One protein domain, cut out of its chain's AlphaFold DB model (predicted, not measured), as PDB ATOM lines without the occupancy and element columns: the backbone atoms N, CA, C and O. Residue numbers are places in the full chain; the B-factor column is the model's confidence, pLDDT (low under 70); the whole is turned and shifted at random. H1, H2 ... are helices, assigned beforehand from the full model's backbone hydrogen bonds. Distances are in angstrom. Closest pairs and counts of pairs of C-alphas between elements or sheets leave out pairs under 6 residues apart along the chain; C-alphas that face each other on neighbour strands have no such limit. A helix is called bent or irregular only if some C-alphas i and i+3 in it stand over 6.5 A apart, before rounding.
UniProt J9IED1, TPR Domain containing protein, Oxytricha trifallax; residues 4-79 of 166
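Overview. This is residues 4 to 79 of the 166 residues of the protein "TPR Domain containing protein" of Oxytricha trifallax (UniProt J9IED1). The domain is an open, loosely folded chain of helices: the two longer ones, H2 and H3, meet near their ends in a corner, little H1 lies at the other end of H2, and H4 turns back after H3 and packs on residues 39 to 43 of it. Beyond H4, residues 62 to 79 form a long loop with no named element, which runs out and folds back on itself. The printed part has 76 residues with four named helices, H1, H2, H3 and H4 in chain order, and no named strand; the class is all helix. The whole is loose, with a radius of gyration of the C-alphas of 16.1 A, and flat, with spans of 42 by 38 by 17 A.

Along the chain. H1 covers residues 4 to 9, and its C-alpha 4 stands at (-6.908, 34.705, 49.572). H2, residues 14 to 29, measures 23.3 A from first to last C-alpha. H2 is irregular: C-alphas 15 and 18 are 7.2 A apart, where about 5 A is found in a regular helix. H3, residues 32 to 46, measures 21.1 A and begins with C-alpha 32 at (-12.447, 49.966, 40.933). H4, residues 51 to 61, measures 15.3 A and ends with C-alpha 61 at (-19.205, 57.712, 29.956).

Arrangement. H1 touches no helix and is apart from H2, H3 and H4. H2 is close to H3 but not clearly touching it, with the closest C-alphas, those of Ile 27 and Gln 33, 7.0 A apart. H2 and H3 run the same way at a steep tilt of 59 degrees. H3 and H4 touch, H3 with residues 39 to 43 alone; their closest C-alphas are those of Ile 43 and Ala 51, at 6.4 A. They run opposite ways at a steep tilt of 58 degrees. H2 and H4 are apart. After H4, residues 63 to 64 form a short antiparallel pairing with residues 76 to 77. In H1, H3 and H4 every O i to N i+4 pair is within hydrogen-bond range; in H2 it is 10 of 12.

Size, cuts and confidence. The C-alphas farthest apart, those of Asn 11 and Asp 68, are 44.1 A from each other. The printed part runs from residue 4 to residue 79 without a cut. The links from H1 to H2, H2 to H3 and H3 to H4 are tight. The mean pLDDT of the printed part is 77.9; residues 4 to 17, residue 67 and residue 79 are under 70.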
ATOM      1  N   GLN A   4      -7.562  35.869  48.955       57.41
ATOM      2  CA  GLN A   4      -6.908  34.705  49.572       57.41
ATOM      3  C   GLN A   4      -7.675  33.388  49.338       57.41
ATOM      4  O   GLN A   4      -7.064  32.349  49.089       57.41
ATOM      5  N   GLN A   5      -9.012  33.435  49.339       61.84
ATOM      6  CA  GLN A   5      -9.872  32.278  49.059       61.84
ATOM      7  C   GLN A   5      -9.858  31.912  47.567       61.84
ATOM      8  O   GLN A   5      -9.986  30.741  47.211       61.84
ATOM      9  N   LEU A   6      -9.674  32.903  46.687       62.25
ATOM     10  CA  LEU A   6      -9.530  32.692  45.246       62.25
ATOM     11  C   LEU A   6      -8.146  32.108  44.899       62.25
ATOM     12  O   LEU A   6      -8.058  31.212  44.065       62.25
ATOM     13  N   MET A   7      -7.085  32.540  45.591       57.19
ATOM     14  CA  MET A   7      -5.716  32.021  45.435       57.19
ATOM     15  C   MET A   7      -5.596  30.551  45.837       57.19
ATOM     16  O   MET A   7      -4.977  29.772  45.115       57.19
ATOM     17  N   GLN A   8      -6.233  30.156  46.946       64.88
ATOM     18  CA  GLN A   8      -6.301  28.750  47.352       64.88
ATOM     19  C   GLN A   8      -7.093  27.898  46.353       64.88
ATOM     20  O   GLN A   8      -6.689  26.777  46.057       64.88
ATOM     21  N   LYS A   9      -8.191  28.425  45.789       60.75
ATOM     22  CA  LYS A   9      -8.994  27.705  44.788       60.75
ATOM     23  C   LYS A   9      -8.303  27.543  43.434       60.75
ATOM     24  O   LYS A   9      -8.583  26.571  42.743       60.75
ATOM     25  N   LEU A  10      -7.437  28.478  43.046       65.56
ATOM     26  CA  LEU A  10      -6.773  28.481  41.737       65.56
ATOM     27  C   LEU A  10      -5.373  27.837  41.749       65.56
ATOM     28  O   LEU A  10      -4.706  27.839  40.719       65.56
ATOM     29  N   ASN A  11      -4.934  27.284  42.888       61.22
ATOM     30  CA  ASN A  11      -3.636  26.618  43.064       61.22
ATOM     31  C   ASN A  11      -2.442  27.459  42.565       61.22
ATOM     32  O   ASN A  11      -1.500  26.958  41.949       61.22
ATOM     33  N   ILE A  12      -2.516  28.773  42.789       59.91
ATOM     34  CA  ILE A  12      -1.535  29.734  42.291       59.91
ATOM     35  C   ILE A  12      -0.305  29.701  43.212       59.91
ATOM     36  O   ILE A  12      -0.368  30.145  44.358       59.91
ATOM     37  N   GLY A  13       0.813  29.168  42.710       61.47
ATOM     38  CA  GLY A  13       2.097  29.128  43.418       61.47
ATOM     39  C   GLY A  13       2.695  30.515  43.702       61.47
ATOM     40  O   GLY A  13       2.277  31.529  43.135       61.47
ATOM     41  N   GLY A  14       3.712  30.555  44.574       61.50
ATOM     42  CA  GLY A  14       4.356  31.787  45.066       61.50
ATOM     43  C   GLY A  14       4.888  32.747  43.989       61.50
ATOM     44  O   GLY A  14       5.023  33.936  44.266       61.50
ATOM     45  N   GLU A  15       5.100  32.276  42.756       60.72
ATOM     46  CA  GLU A  15       5.563  33.077  41.610       60.72
ATOM     47  C   GLU A  15       4.582  34.172  41.160       60.72
ATOM     48  O   GLU A  15       4.987  35.172  40.568       60.72
ATOM     49  N   HIS A  16       3.289  34.036  41.460       64.31
ATOM     50  CA  HIS A  16       2.280  35.032  41.078       64.31
ATOM     51  C   HIS A  16       1.847  35.930  42.239       64.31
ATOM     52  O   HIS A  16       1.009  36.811  42.043       64.31
ATOM     53  N   LYS A  17       2.414  35.740  43.437       66.75
ATOM     54  CA  LYS A  17       2.042  36.516  44.624       66.75
ATOM     55  C   LYS A  17       2.280  38.017  44.418       66.75
ATOM     56  O   LYS A  17       1.366  38.797  44.655       66.75
ATOM     57  N   GLY A  18       3.437  38.395  43.866       73.50
ATOM     58  CA  GLY A  18       3.746  39.796  43.544       73.50
ATOM     59  C   GLY A  18       2.781  40.401  42.519       73.50
ATOM     60  O   GLY A  18       2.248  41.481  42.733       73.50
ATOM     61  N   LYS A  19       2.433  39.652  41.462       78.50
ATOM     62  CA  LYS A  19       1.453  40.108  40.455       78.50
ATOM     63  C   LYS A  19       0.065  40.340  41.054       78.50
ATOM     64  O   LYS A  19      -0.652  41.234  40.620       78.50
ATOM     65  N   ILE A  20      -0.333  39.532  42.034       76.50
ATOM     66  CA  ILE A  20      -1.623  39.682  42.717       76.50
ATOM     67  C   ILE A  20      -1.606  40.886  43.661       76.50
ATOM     68  O   ILE A  20      -2.602  41.601  43.744       76.50
ATOM     69  N   GLU A  21      -0.491  41.137  44.345       82.12
ATOM     70  CA  GLU A  21      -0.308  42.346  45.154       82.12
ATOM     71  C   GLU A  21      -0.387  43.609  44.286       82.12
ATOM     72  O   GLU A  21      -1.113  44.536  44.645       82.12
ATOM     73  N   ASP A  22       0.230  43.602  43.101       85.56
ATOM     74  CA  ASP A  22       0.145  44.704  42.137       85.56
ATOM     75  C   ASP A  22      -1.286  44.923  41.619       85.56
ATOM     76  O   ASP A  22      -1.761  46.057  41.560       85.56
ATOM     77  N   ILE A  23      -2.011  43.845  41.291       82.94
ATOM     78  CA  ILE A  23      -3.422  43.921  40.873       82.94
ATOM     79  C   ILE A  23      -4.290  44.485  41.999       82.94
ATOM     80  O   ILE A  23      -5.118  45.361  41.758       82.94
ATOM     81  N   ASN A  24      -4.105  44.013  43.232       80.00
ATOM     82  CA  ASN A  24      -4.866  44.499  44.383       80.00
ATOM     83  C   ASN A  24      -4.576  45.969  44.659       80.00
ATOM     84  O   ASN A  24      -5.499  46.734  44.935       80.00
ATOM     85  N   LYS A  25      -3.304  46.364  44.558       86.25
ATOM     86  CA  LYS A  25      -2.898  47.757  44.672       86.25
ATOM     87  C   LYS A  25      -3.577  48.597  43.598       86.25
ATOM     88  O   LYS A  25      -4.207  49.584  43.937       86.25
ATOM     89  N   TYR A  26      -3.553  48.165  42.339       84.00
ATOM     90  CA  TYR A  26      -4.237  48.864  41.253       84.00
ATOM     91  C   TYR A  26      -5.746  48.999  41.513       84.00
ATOM     92  O   TYR A  26      -6.285  50.096  41.436       84.00
ATOM     93  N   ILE A  27      -6.432  47.909  41.874       82.25
ATOM     94  CA  ILE A  27      -7.874  47.918  42.170       82.25
ATOM     95  C   ILE A  27      -8.204  48.904  43.295       82.25
ATOM     96  O   ILE A  27      -9.202  49.617  43.195       82.25
ATOM     97  N   LYS A  28      -7.371  48.945  44.341       82.88
ATOM     98  CA  LYS A  28      -7.548  49.822  45.501       82.88
ATOM     99  C   LYS A  28      -7.239  51.280  45.169       82.88
ATOM    100  O   LYS A  28      -8.074  52.143  45.408       82.88
ATOM    101  N   ASP A  29      -6.070  51.544  44.593       83.62
ATOM    102  CA  ASP A  29      -5.601  52.890  44.248       83.62
ATOM    103  C   ASP A  29      -6.533  53.559  43.226       83.62
ATOM    104  O   ASP A  29      -6.680  54.780  43.211       83.62
ATOM    105  N   HIS A  30      -7.193  52.756  42.389       83.38
ATOM    106  CA  HIS A  30      -8.164  53.219  41.409       83.38
ATOM    107  C   HIS A  30      -9.625  53.059  41.842       83.38
ATOM    108  O   HIS A  30     -10.492  53.329  41.025       83.38
ATOM    109  N   ARG A  31      -9.931  52.640  43.078       83.19
ATOM    110  CA  ARG A  31     -11.316  52.499  43.587       83.19
ATOM    111  C   ARG A  31     -12.259  51.756  42.623       83.19
ATOM    112  O   ARG A  31     -13.408  52.141  42.388       83.19
ATOM    113  N   ILE A  32     -11.738  50.700  41.993       84.19
ATOM    114  CA  ILE A  32     -12.447  49.966  40.933       84.19
ATOM    115  C   ILE A  32     -13.679  49.255  41.498       84.19
ATOM    116  O   ILE A  32     -14.696  49.155  40.816       84.19
ATOM    117  N   GLN A  33     -13.613  48.772  42.743       81.62
ATOM    118  CA  GLN A  33     -14.746  48.099  43.386       81.62
ATOM    119  C   GLN A  33     -15.926  49.046  43.563       81.62
ATOM    120  O   GLN A  33     -17.061  48.673  43.285       81.62
ATOM    121  N   GLU A  34     -15.655  50.276  43.975       78.12
ATOM    122  CA  GLU A  34     -16.683  51.274  44.200       78.12
ATOM    123  C   GLU A  34     -17.330  51.723  42.889       78.12
ATOM    124  O   GLU A  34     -18.555  51.794  42.811       78.12
ATOM    125  N   LEU A  35     -16.536  51.897  41.826       81.44
ATOM    126  CA  LEU A  35     -17.059  52.146  40.481       81.44
ATOM    127  C   LEU A  35     -17.992  51.016  40.007       81.44
ATOM    128  O   LEU A  35     -19.050  51.271  39.432       81.44
ATOM    129  N   PHE A  36     -17.614  49.756  40.243       82.75
ATOM    130  CA  PHE A  36     -18.464  48.613  39.901       82.75
ATOM    131  C   PHE A  36     -19.751  48.571  40.720       82.75
ATOM    132  O   PHE A  36     -20.804  48.291  40.151       82.75
ATOM    133  N   ASN A  37     -19.682  48.853  42.021       79.62
ATOM    134  CA  ASN A  37     -20.864  48.894  42.879       79.62
ATOM    135  C   ASN A  37     -21.866  49.936  42.380       79.62
ATOM    136  O   ASN A  37     -23.047  49.625  42.280       79.62
ATOM    137  N   GLU A  38     -21.396  51.112  41.977       76.88
ATOM    138  CA  GLU A  38     -22.257  52.154  41.421       76.88
ATOM    139  C   GLU A  38     -22.962  51.700  40.139       76.88
ATOM    140  O   GLU A  38     -24.176  51.838  39.991       76.88
ATOM    141  N   MET A  39     -22.221  51.088  39.209       82.25
ATOM    142  CA  MET A  39     -22.826  50.539  37.993       82.25
ATOM    143  C   MET A  39     -23.864  49.458  38.322       82.25
ATOM    144  O   MET A  39     -24.905  49.395  37.673       82.25
ATOM    145  N   LEU A  40     -23.617  48.622  39.336       83.69
ATOM    146  CA  LEU A  40     -24.573  47.610  39.784       83.69
ATOM    147  C   LEU A  40     -25.823  48.235  40.412       83.69
ATOM    148  O   LEU A  40     -26.924  47.802  40.080       83.69
ATOM    149  N   THR A  41     -25.681  49.261  41.253       81.81
ATOM    150  CA  THR A  41     -26.807  50.025  41.813       81.81
ATOM    151  C   THR A  41     -27.657  50.621  40.696       81.81
ATOM    152  O   THR A  41     -28.870  50.412  40.660       81.81
ATOM    153  N   ASN A  42     -27.013  51.243  39.709       80.25
ATOM    154  CA  ASN A  42     -27.678  51.796  38.534       80.25
ATOM    155  C   ASN A  42     -28.408  50.730  37.703       80.25
ATOM    156  O   ASN A  42     -29.506  50.982  37.209       80.25
ATOM    157  N   ILE A  43     -27.854  49.521  37.573       85.62
ATOM    158  CA  ILE A  43     -28.530  48.396  36.904       85.62
ATOM    159  C   ILE A  43     -29.737  47.916  37.715       85.62
ATOM    160  O   ILE A  43     -30.780  47.619  37.135       85.62
ATOM    161  N   LEU A  44     -29.613  47.821  39.041       84.62
ATOM    162  CA  LEU A  44     -30.704  47.385  39.917       84.62
ATOM    163  C   LEU A  44     -31.868  48.381  39.917       84.62
ATOM    164  O   LEU A  44     -33.026  47.957  39.927       84.62
ATOM    165  N   TYR A  45     -31.552  49.676  39.870       81.62
ATOM    166  CA  TYR A  45     -32.524  50.759  39.821       81.62
ATOM    167  C   TYR A  45     -33.200  50.864  38.449       81.62
ATOM    168  O   TYR A  45     -34.412  50.688  38.344       81.62
ATOM    169  N   ASN A  46     -32.417  51.050  37.384       82.69
ATOM    170  CA  ASN A  46     -32.946  51.286  36.037       82.69
ATOM    171  C   ASN A  46     -33.480  50.016  35.356       82.69
ATOM    172  O   ASN A  46     -34.203  50.107  34.366       82.69
ATOM    173  N   ARG A  47     -33.102  48.828  35.852       86.94
ATOM    174  CA  ARG A  47     -33.467  47.508  35.305       86.94
ATOM    175  C   ARG A  47     -33.359  47.452  33.773       86.94
ATOM    176  O   ARG A  47     -34.341  47.135  33.095       86.94
ATOM    177  N   PRO A  48     -32.178  47.760  33.204       88.81
ATOM    178  CA  PRO A  48     -32.018  47.847  31.763       88.81
ATOM    179  C   PRO A  48     -32.287  46.485  31.099       88.81
ATOM    180  O   PRO A  48     -31.925  45.445  31.660       88.81
ATOM    181  N   PRO A  49     -32.818  46.456  29.862       87.94
ATOM    182  CA  PRO A  49     -33.076  45.210  29.130       87.94
ATOM    183  C   PRO A  49     -31.823  44.346  28.930       87.94
ATOM    184  O   PRO A  49     -31.908  43.126  28.794       87.94
ATOM    185  N   SER A  50     -30.644  44.977  28.901       92.06
ATOM    186  CA  SER A  50     -29.352  44.302  28.837       92.06
ATOM    187  C   SER A  50     -28.351  44.959  29.779       92.06
ATOM    188  O   SER A  50     -27.808  46.024  29.484       92.06
ATOM    189  N   ALA A  51     -28.044  44.278  30.886       87.69
ATOM    190  CA  ALA A  51     -27.024  44.719  31.836       87.69
ATOM    191  C   ALA A  51     -25.645  44.879  31.172       87.69
ATOM    192  O   ALA A  51     -24.915  45.815  31.470       87.69
ATOM    193  N   LYS A  52     -25.298  44.003  30.218       88.00
ATOM    194  CA  LYS A  52     -24.015  44.075  29.504       88.00
ATOM    195  C   LYS A  52     -23.880  45.368  28.697       88.00
ATOM    196  O   LYS A  52     -22.831  45.998  28.752       88.00
ATOM    197  N   LEU A  53     -24.912  45.731  27.930       89.06
ATOM    198  CA  LEU A  53     -24.890  46.963  27.137       89.06
ATOM    199  C   LEU A  53     -24.860  48.190  28.044       89.06
ATOM    200  O   LEU A  53     -24.079  49.097  27.790       89.06
ATOM    201  N   PHE A  54     -25.632  48.159  29.131       86.56
ATOM    202  CA  PHE A  54     -25.631  49.219  30.131       86.56
ATOM    203  C   PHE A  54     -24.234  49.447  30.720       86.56
ATOM    204  O   PHE A  54     -23.737  50.559  30.654       86.56
ATOM    205  N   ILE A  55     -23.548  48.392  31.183       86.81
ATOM    206  CA  ILE A  55     -22.176  48.498  31.716       86.81
ATOM    207  C   ILE A  55     -21.218  49.086  30.676       86.81
ATOM    208  O   ILE A  55     -20.393  49.927  31.014       86.81
ATOM    209  N   ILE A  56     -21.299  48.644  29.416       88.56
ATOM    210  CA  ILE A  56     -20.424  49.152  28.352       88.56
ATOM    211  C   ILE A  56     -20.651  50.651  28.137       88.56
ATOM    212  O   ILE A  56     -19.678  51.392  28.032       88.56
ATOM    213  N   GLU A  57     -21.905  51.097  28.077       85.38
ATOM    214  CA  GLU A  57     -22.232  52.519  27.935       85.38
ATOM    215  C   GLU A  57     -21.815  53.323  29.172       85.38
ATOM    216  O   GLU A  57     -21.138  54.338  29.031       85.38
ATOM    217  N   SER A  58     -22.089  52.832  30.386       81.94
ATOM    218  CA  SER A  58     -21.619  53.463  31.623       81.94
ATOM    219  C   SER A  58     -20.100  53.634  31.615       81.94
ATOM    220  O   SER A  58     -19.614  54.734  31.847       81.94
ATOM    221  N   LEU A  59     -19.339  52.591  31.266       84.12
ATOM    222  CA  LEU A  59     -17.875  52.646  31.203       84.12
ATOM    223  C   LEU A  59     -17.348  53.618  30.140       84.12
ATOM    224  O   LEU A  59     -16.307  54.232  30.362       84.12
ATOM    225  N   LYS A  60     -18.039  53.779  29.004       85.12
ATOM    226  CA  LYS A  60     -17.680  54.793  27.994       85.12
ATOM    227  C   LYS A  60     -17.867  56.216  28.520       85.12
ATOM    228  O   LYS A  60     -17.118  57.105  28.124       85.12
ATOM    229  N   ASN A  61     -18.841  56.409  29.405       81.62
ATOM    230  CA  ASN A  61     -19.205  57.712  29.956       81.62
ATOM    231  C   ASN A  61     -18.464  58.045  31.262       81.62
ATOM    232  O   ASN A  61     -18.581  59.163  31.762       81.62
ATOM    233  N   VAL A  62     -17.688  57.106  31.811       83.25
ATOM    234  CA  VAL A  62     -16.843  57.327  32.989       83.25
ATOM    235  C   VAL A  62     -15.650  58.197  32.609       83.25
ATOM    236  O   VAL A  62     -14.794  57.806  31.813       83.25
ATOM    237  N   GLN A  63     -15.554  59.366  33.234       80.81
ATOM    238  CA  GLN A  63     -14.413  60.261  33.080       80.81
ATOM    239  C   GLN A  63     -13.577  60.262  34.352       80.81
ATOM    240  O   GLN A  63     -14.101  60.352  35.463       80.81
ATOM    241  N   LYS A  64     -12.253  60.162  34.197       81.62
ATOM    242  CA  LYS A  64     -11.334  60.364  35.315       81.62
ATOM    243  C   LYS A  64     -11.256  61.857  35.604       81.62
ATOM    244  O   LYS A  64     -10.864  62.625  34.728       81.62
ATOM    245  N   VAL A  65     -11.571  62.239  36.830       80.38
ATOM    246  CA  VAL A  65     -11.495  63.628  37.280       80.38
ATOM    247  C   VAL A  65     -10.275  63.823  38.166       80.38
ATOM    248  O   VAL A  65      -9.801  62.894  38.823       80.38
ATOM    249  N   LYS A  66      -9.720  65.034  38.139       74.44
ATOM    250  CA  LYS A  66      -8.807  65.482  39.186       74.44
ATOM    251  C   LYS A  66      -9.672  66.216  40.203       74.44
ATOM    252  O   LYS A  66     -10.300  67.191  39.804       74.44
ATOM    253  N   PRO A  67      -9.759  65.747  41.453       68.06
ATOM    254  CA  PRO A  67     -10.485  66.488  42.466       68.06
ATOM    255  C   PRO A  67      -9.778  67.830  42.684       68.06
ATOM    256  O   PRO A  67      -8.597  67.861  43.029       68.06
ATOM    257  N   ASP A  68     -10.499  68.926  42.453       70.69
ATOM    258  CA  ASP A  68     -10.048  70.281  42.808       70.69
ATOM    259  C   ASP A  68     -10.145  70.521  44.326       70.69
ATOM    260  O   ASP A  68      -9.536  71.440  44.872       70.69
ATOM    261  N   ASP A  69     -10.885  69.653  45.019       75.06
ATOM    262  CA  ASP A  69     -11.123  69.690  46.452       75.06
ATOM    263  C   ASP A  69     -10.198  68.705  47.200       75.06
ATOM    264  O   ASP A  69     -10.271  67.495  46.952       75.06
ATOM    265  N   PRO A  70      -9.365  69.174  48.152       78.06
ATOM    266  CA  PRO A  70      -8.455  68.323  48.922       78.06
ATOM    267  C   PRO A  70      -9.160  67.293  49.818       78.06
ATOM    268  O   PRO A  70      -8.517  66.361  50.301       78.06
ATOM    269  N   HIS A  71     -10.462  67.449  50.059       79.00
ATOM    270  CA  HIS A  71     -11.280  66.517  50.828       79.00
ATOM    271  C   HIS A  71     -12.042  65.513  49.962       79.00
ATOM    272  O   HIS A  71     -12.677  64.607  50.508       79.00
ATOM    273  N   SER A  72     -12.000  65.665  48.637       79.62
ATOM    274  CA  SER A  72     -12.702  64.774  47.725       79.62
ATOM    275  C   SER A  72     -11.883  63.519  47.442       79.62
ATOM    276  O   SER A  72     -10.744  63.568  46.983       79.62
ATOM    277  N   ASN A  73     -12.509  62.366  47.668       77.12
ATOM    278  CA  ASN A  73     -11.984  61.061  47.280       77.12
ATOM    279  C   ASN A  73     -12.462  60.649  45.875       77.12
ATOM    280  O   ASN A  73     -12.355  59.477  45.491       77.12
ATOM    281  N   GLN A  74     -13.044  61.581  45.116       77.88
ATOM    282  CA  GLN A  74     -13.601  61.317  43.801       77.88
ATOM    283  C   GLN A  74     -12.487  61.108  42.768       77.88
ATOM    284  O   GLN A  74     -11.685  61.994  42.487       77.88
ATOM    285  N   ILE A  75     -12.459  59.913  42.176       79.62
ATOM    286  CA  ILE A  75     -11.532  59.564  41.085       79.62
ATOM    287  C   ILE A  75     -12.252  59.575  39.736       79.62
ATOM    288  O   ILE A  75     -11.645  59.888  38.709       79.62
ATOM    289  N   TYR A  76     -13.547  59.252  39.737       79.81
ATOM    290  CA  TYR A  76     -14.360  59.248  38.532       79.81
ATOM    291  C   TYR A  76     -15.628  60.071  38.689       79.81
ATOM    292  O   TYR A  76     -16.190  60.194  39.776       79.81
ATOM    293  N   GLN A  77     -16.090  60.588  37.561       76.19
ATOM    294  CA  GLN A  77     -17.386  61.215  37.405       76.19
ATOM    295  C   GLN A  77     -18.144  60.452  36.320       76.19
ATOM    296  O   GLN A  77     -17.629  60.248  35.217       76.19
ATOM    297  N   MET A  78     -19.346  59.985  36.657       72.00
ATOM    298  CA  MET A  78     -20.316  59.542  35.658       72.00
ATOM    299  C   MET A  78     -21.050  60.777  35.131       72.00
ATOM    300  O   MET A  78     -21.247  61.734  35.877       72.00
ATOM    301  N   GLN A  79     -21.433  60.773  33.853       67.62
ATOM    302  CA  GLN A  79     -22.213  61.876  33.273       67.62
ATOM    303  C   GLN A  79     -23.551  62.090  33.987       67.62
ATOM    304  O   GLN A  79     -23.997  63.227  34.096       67.62
TER     305      GLN A  79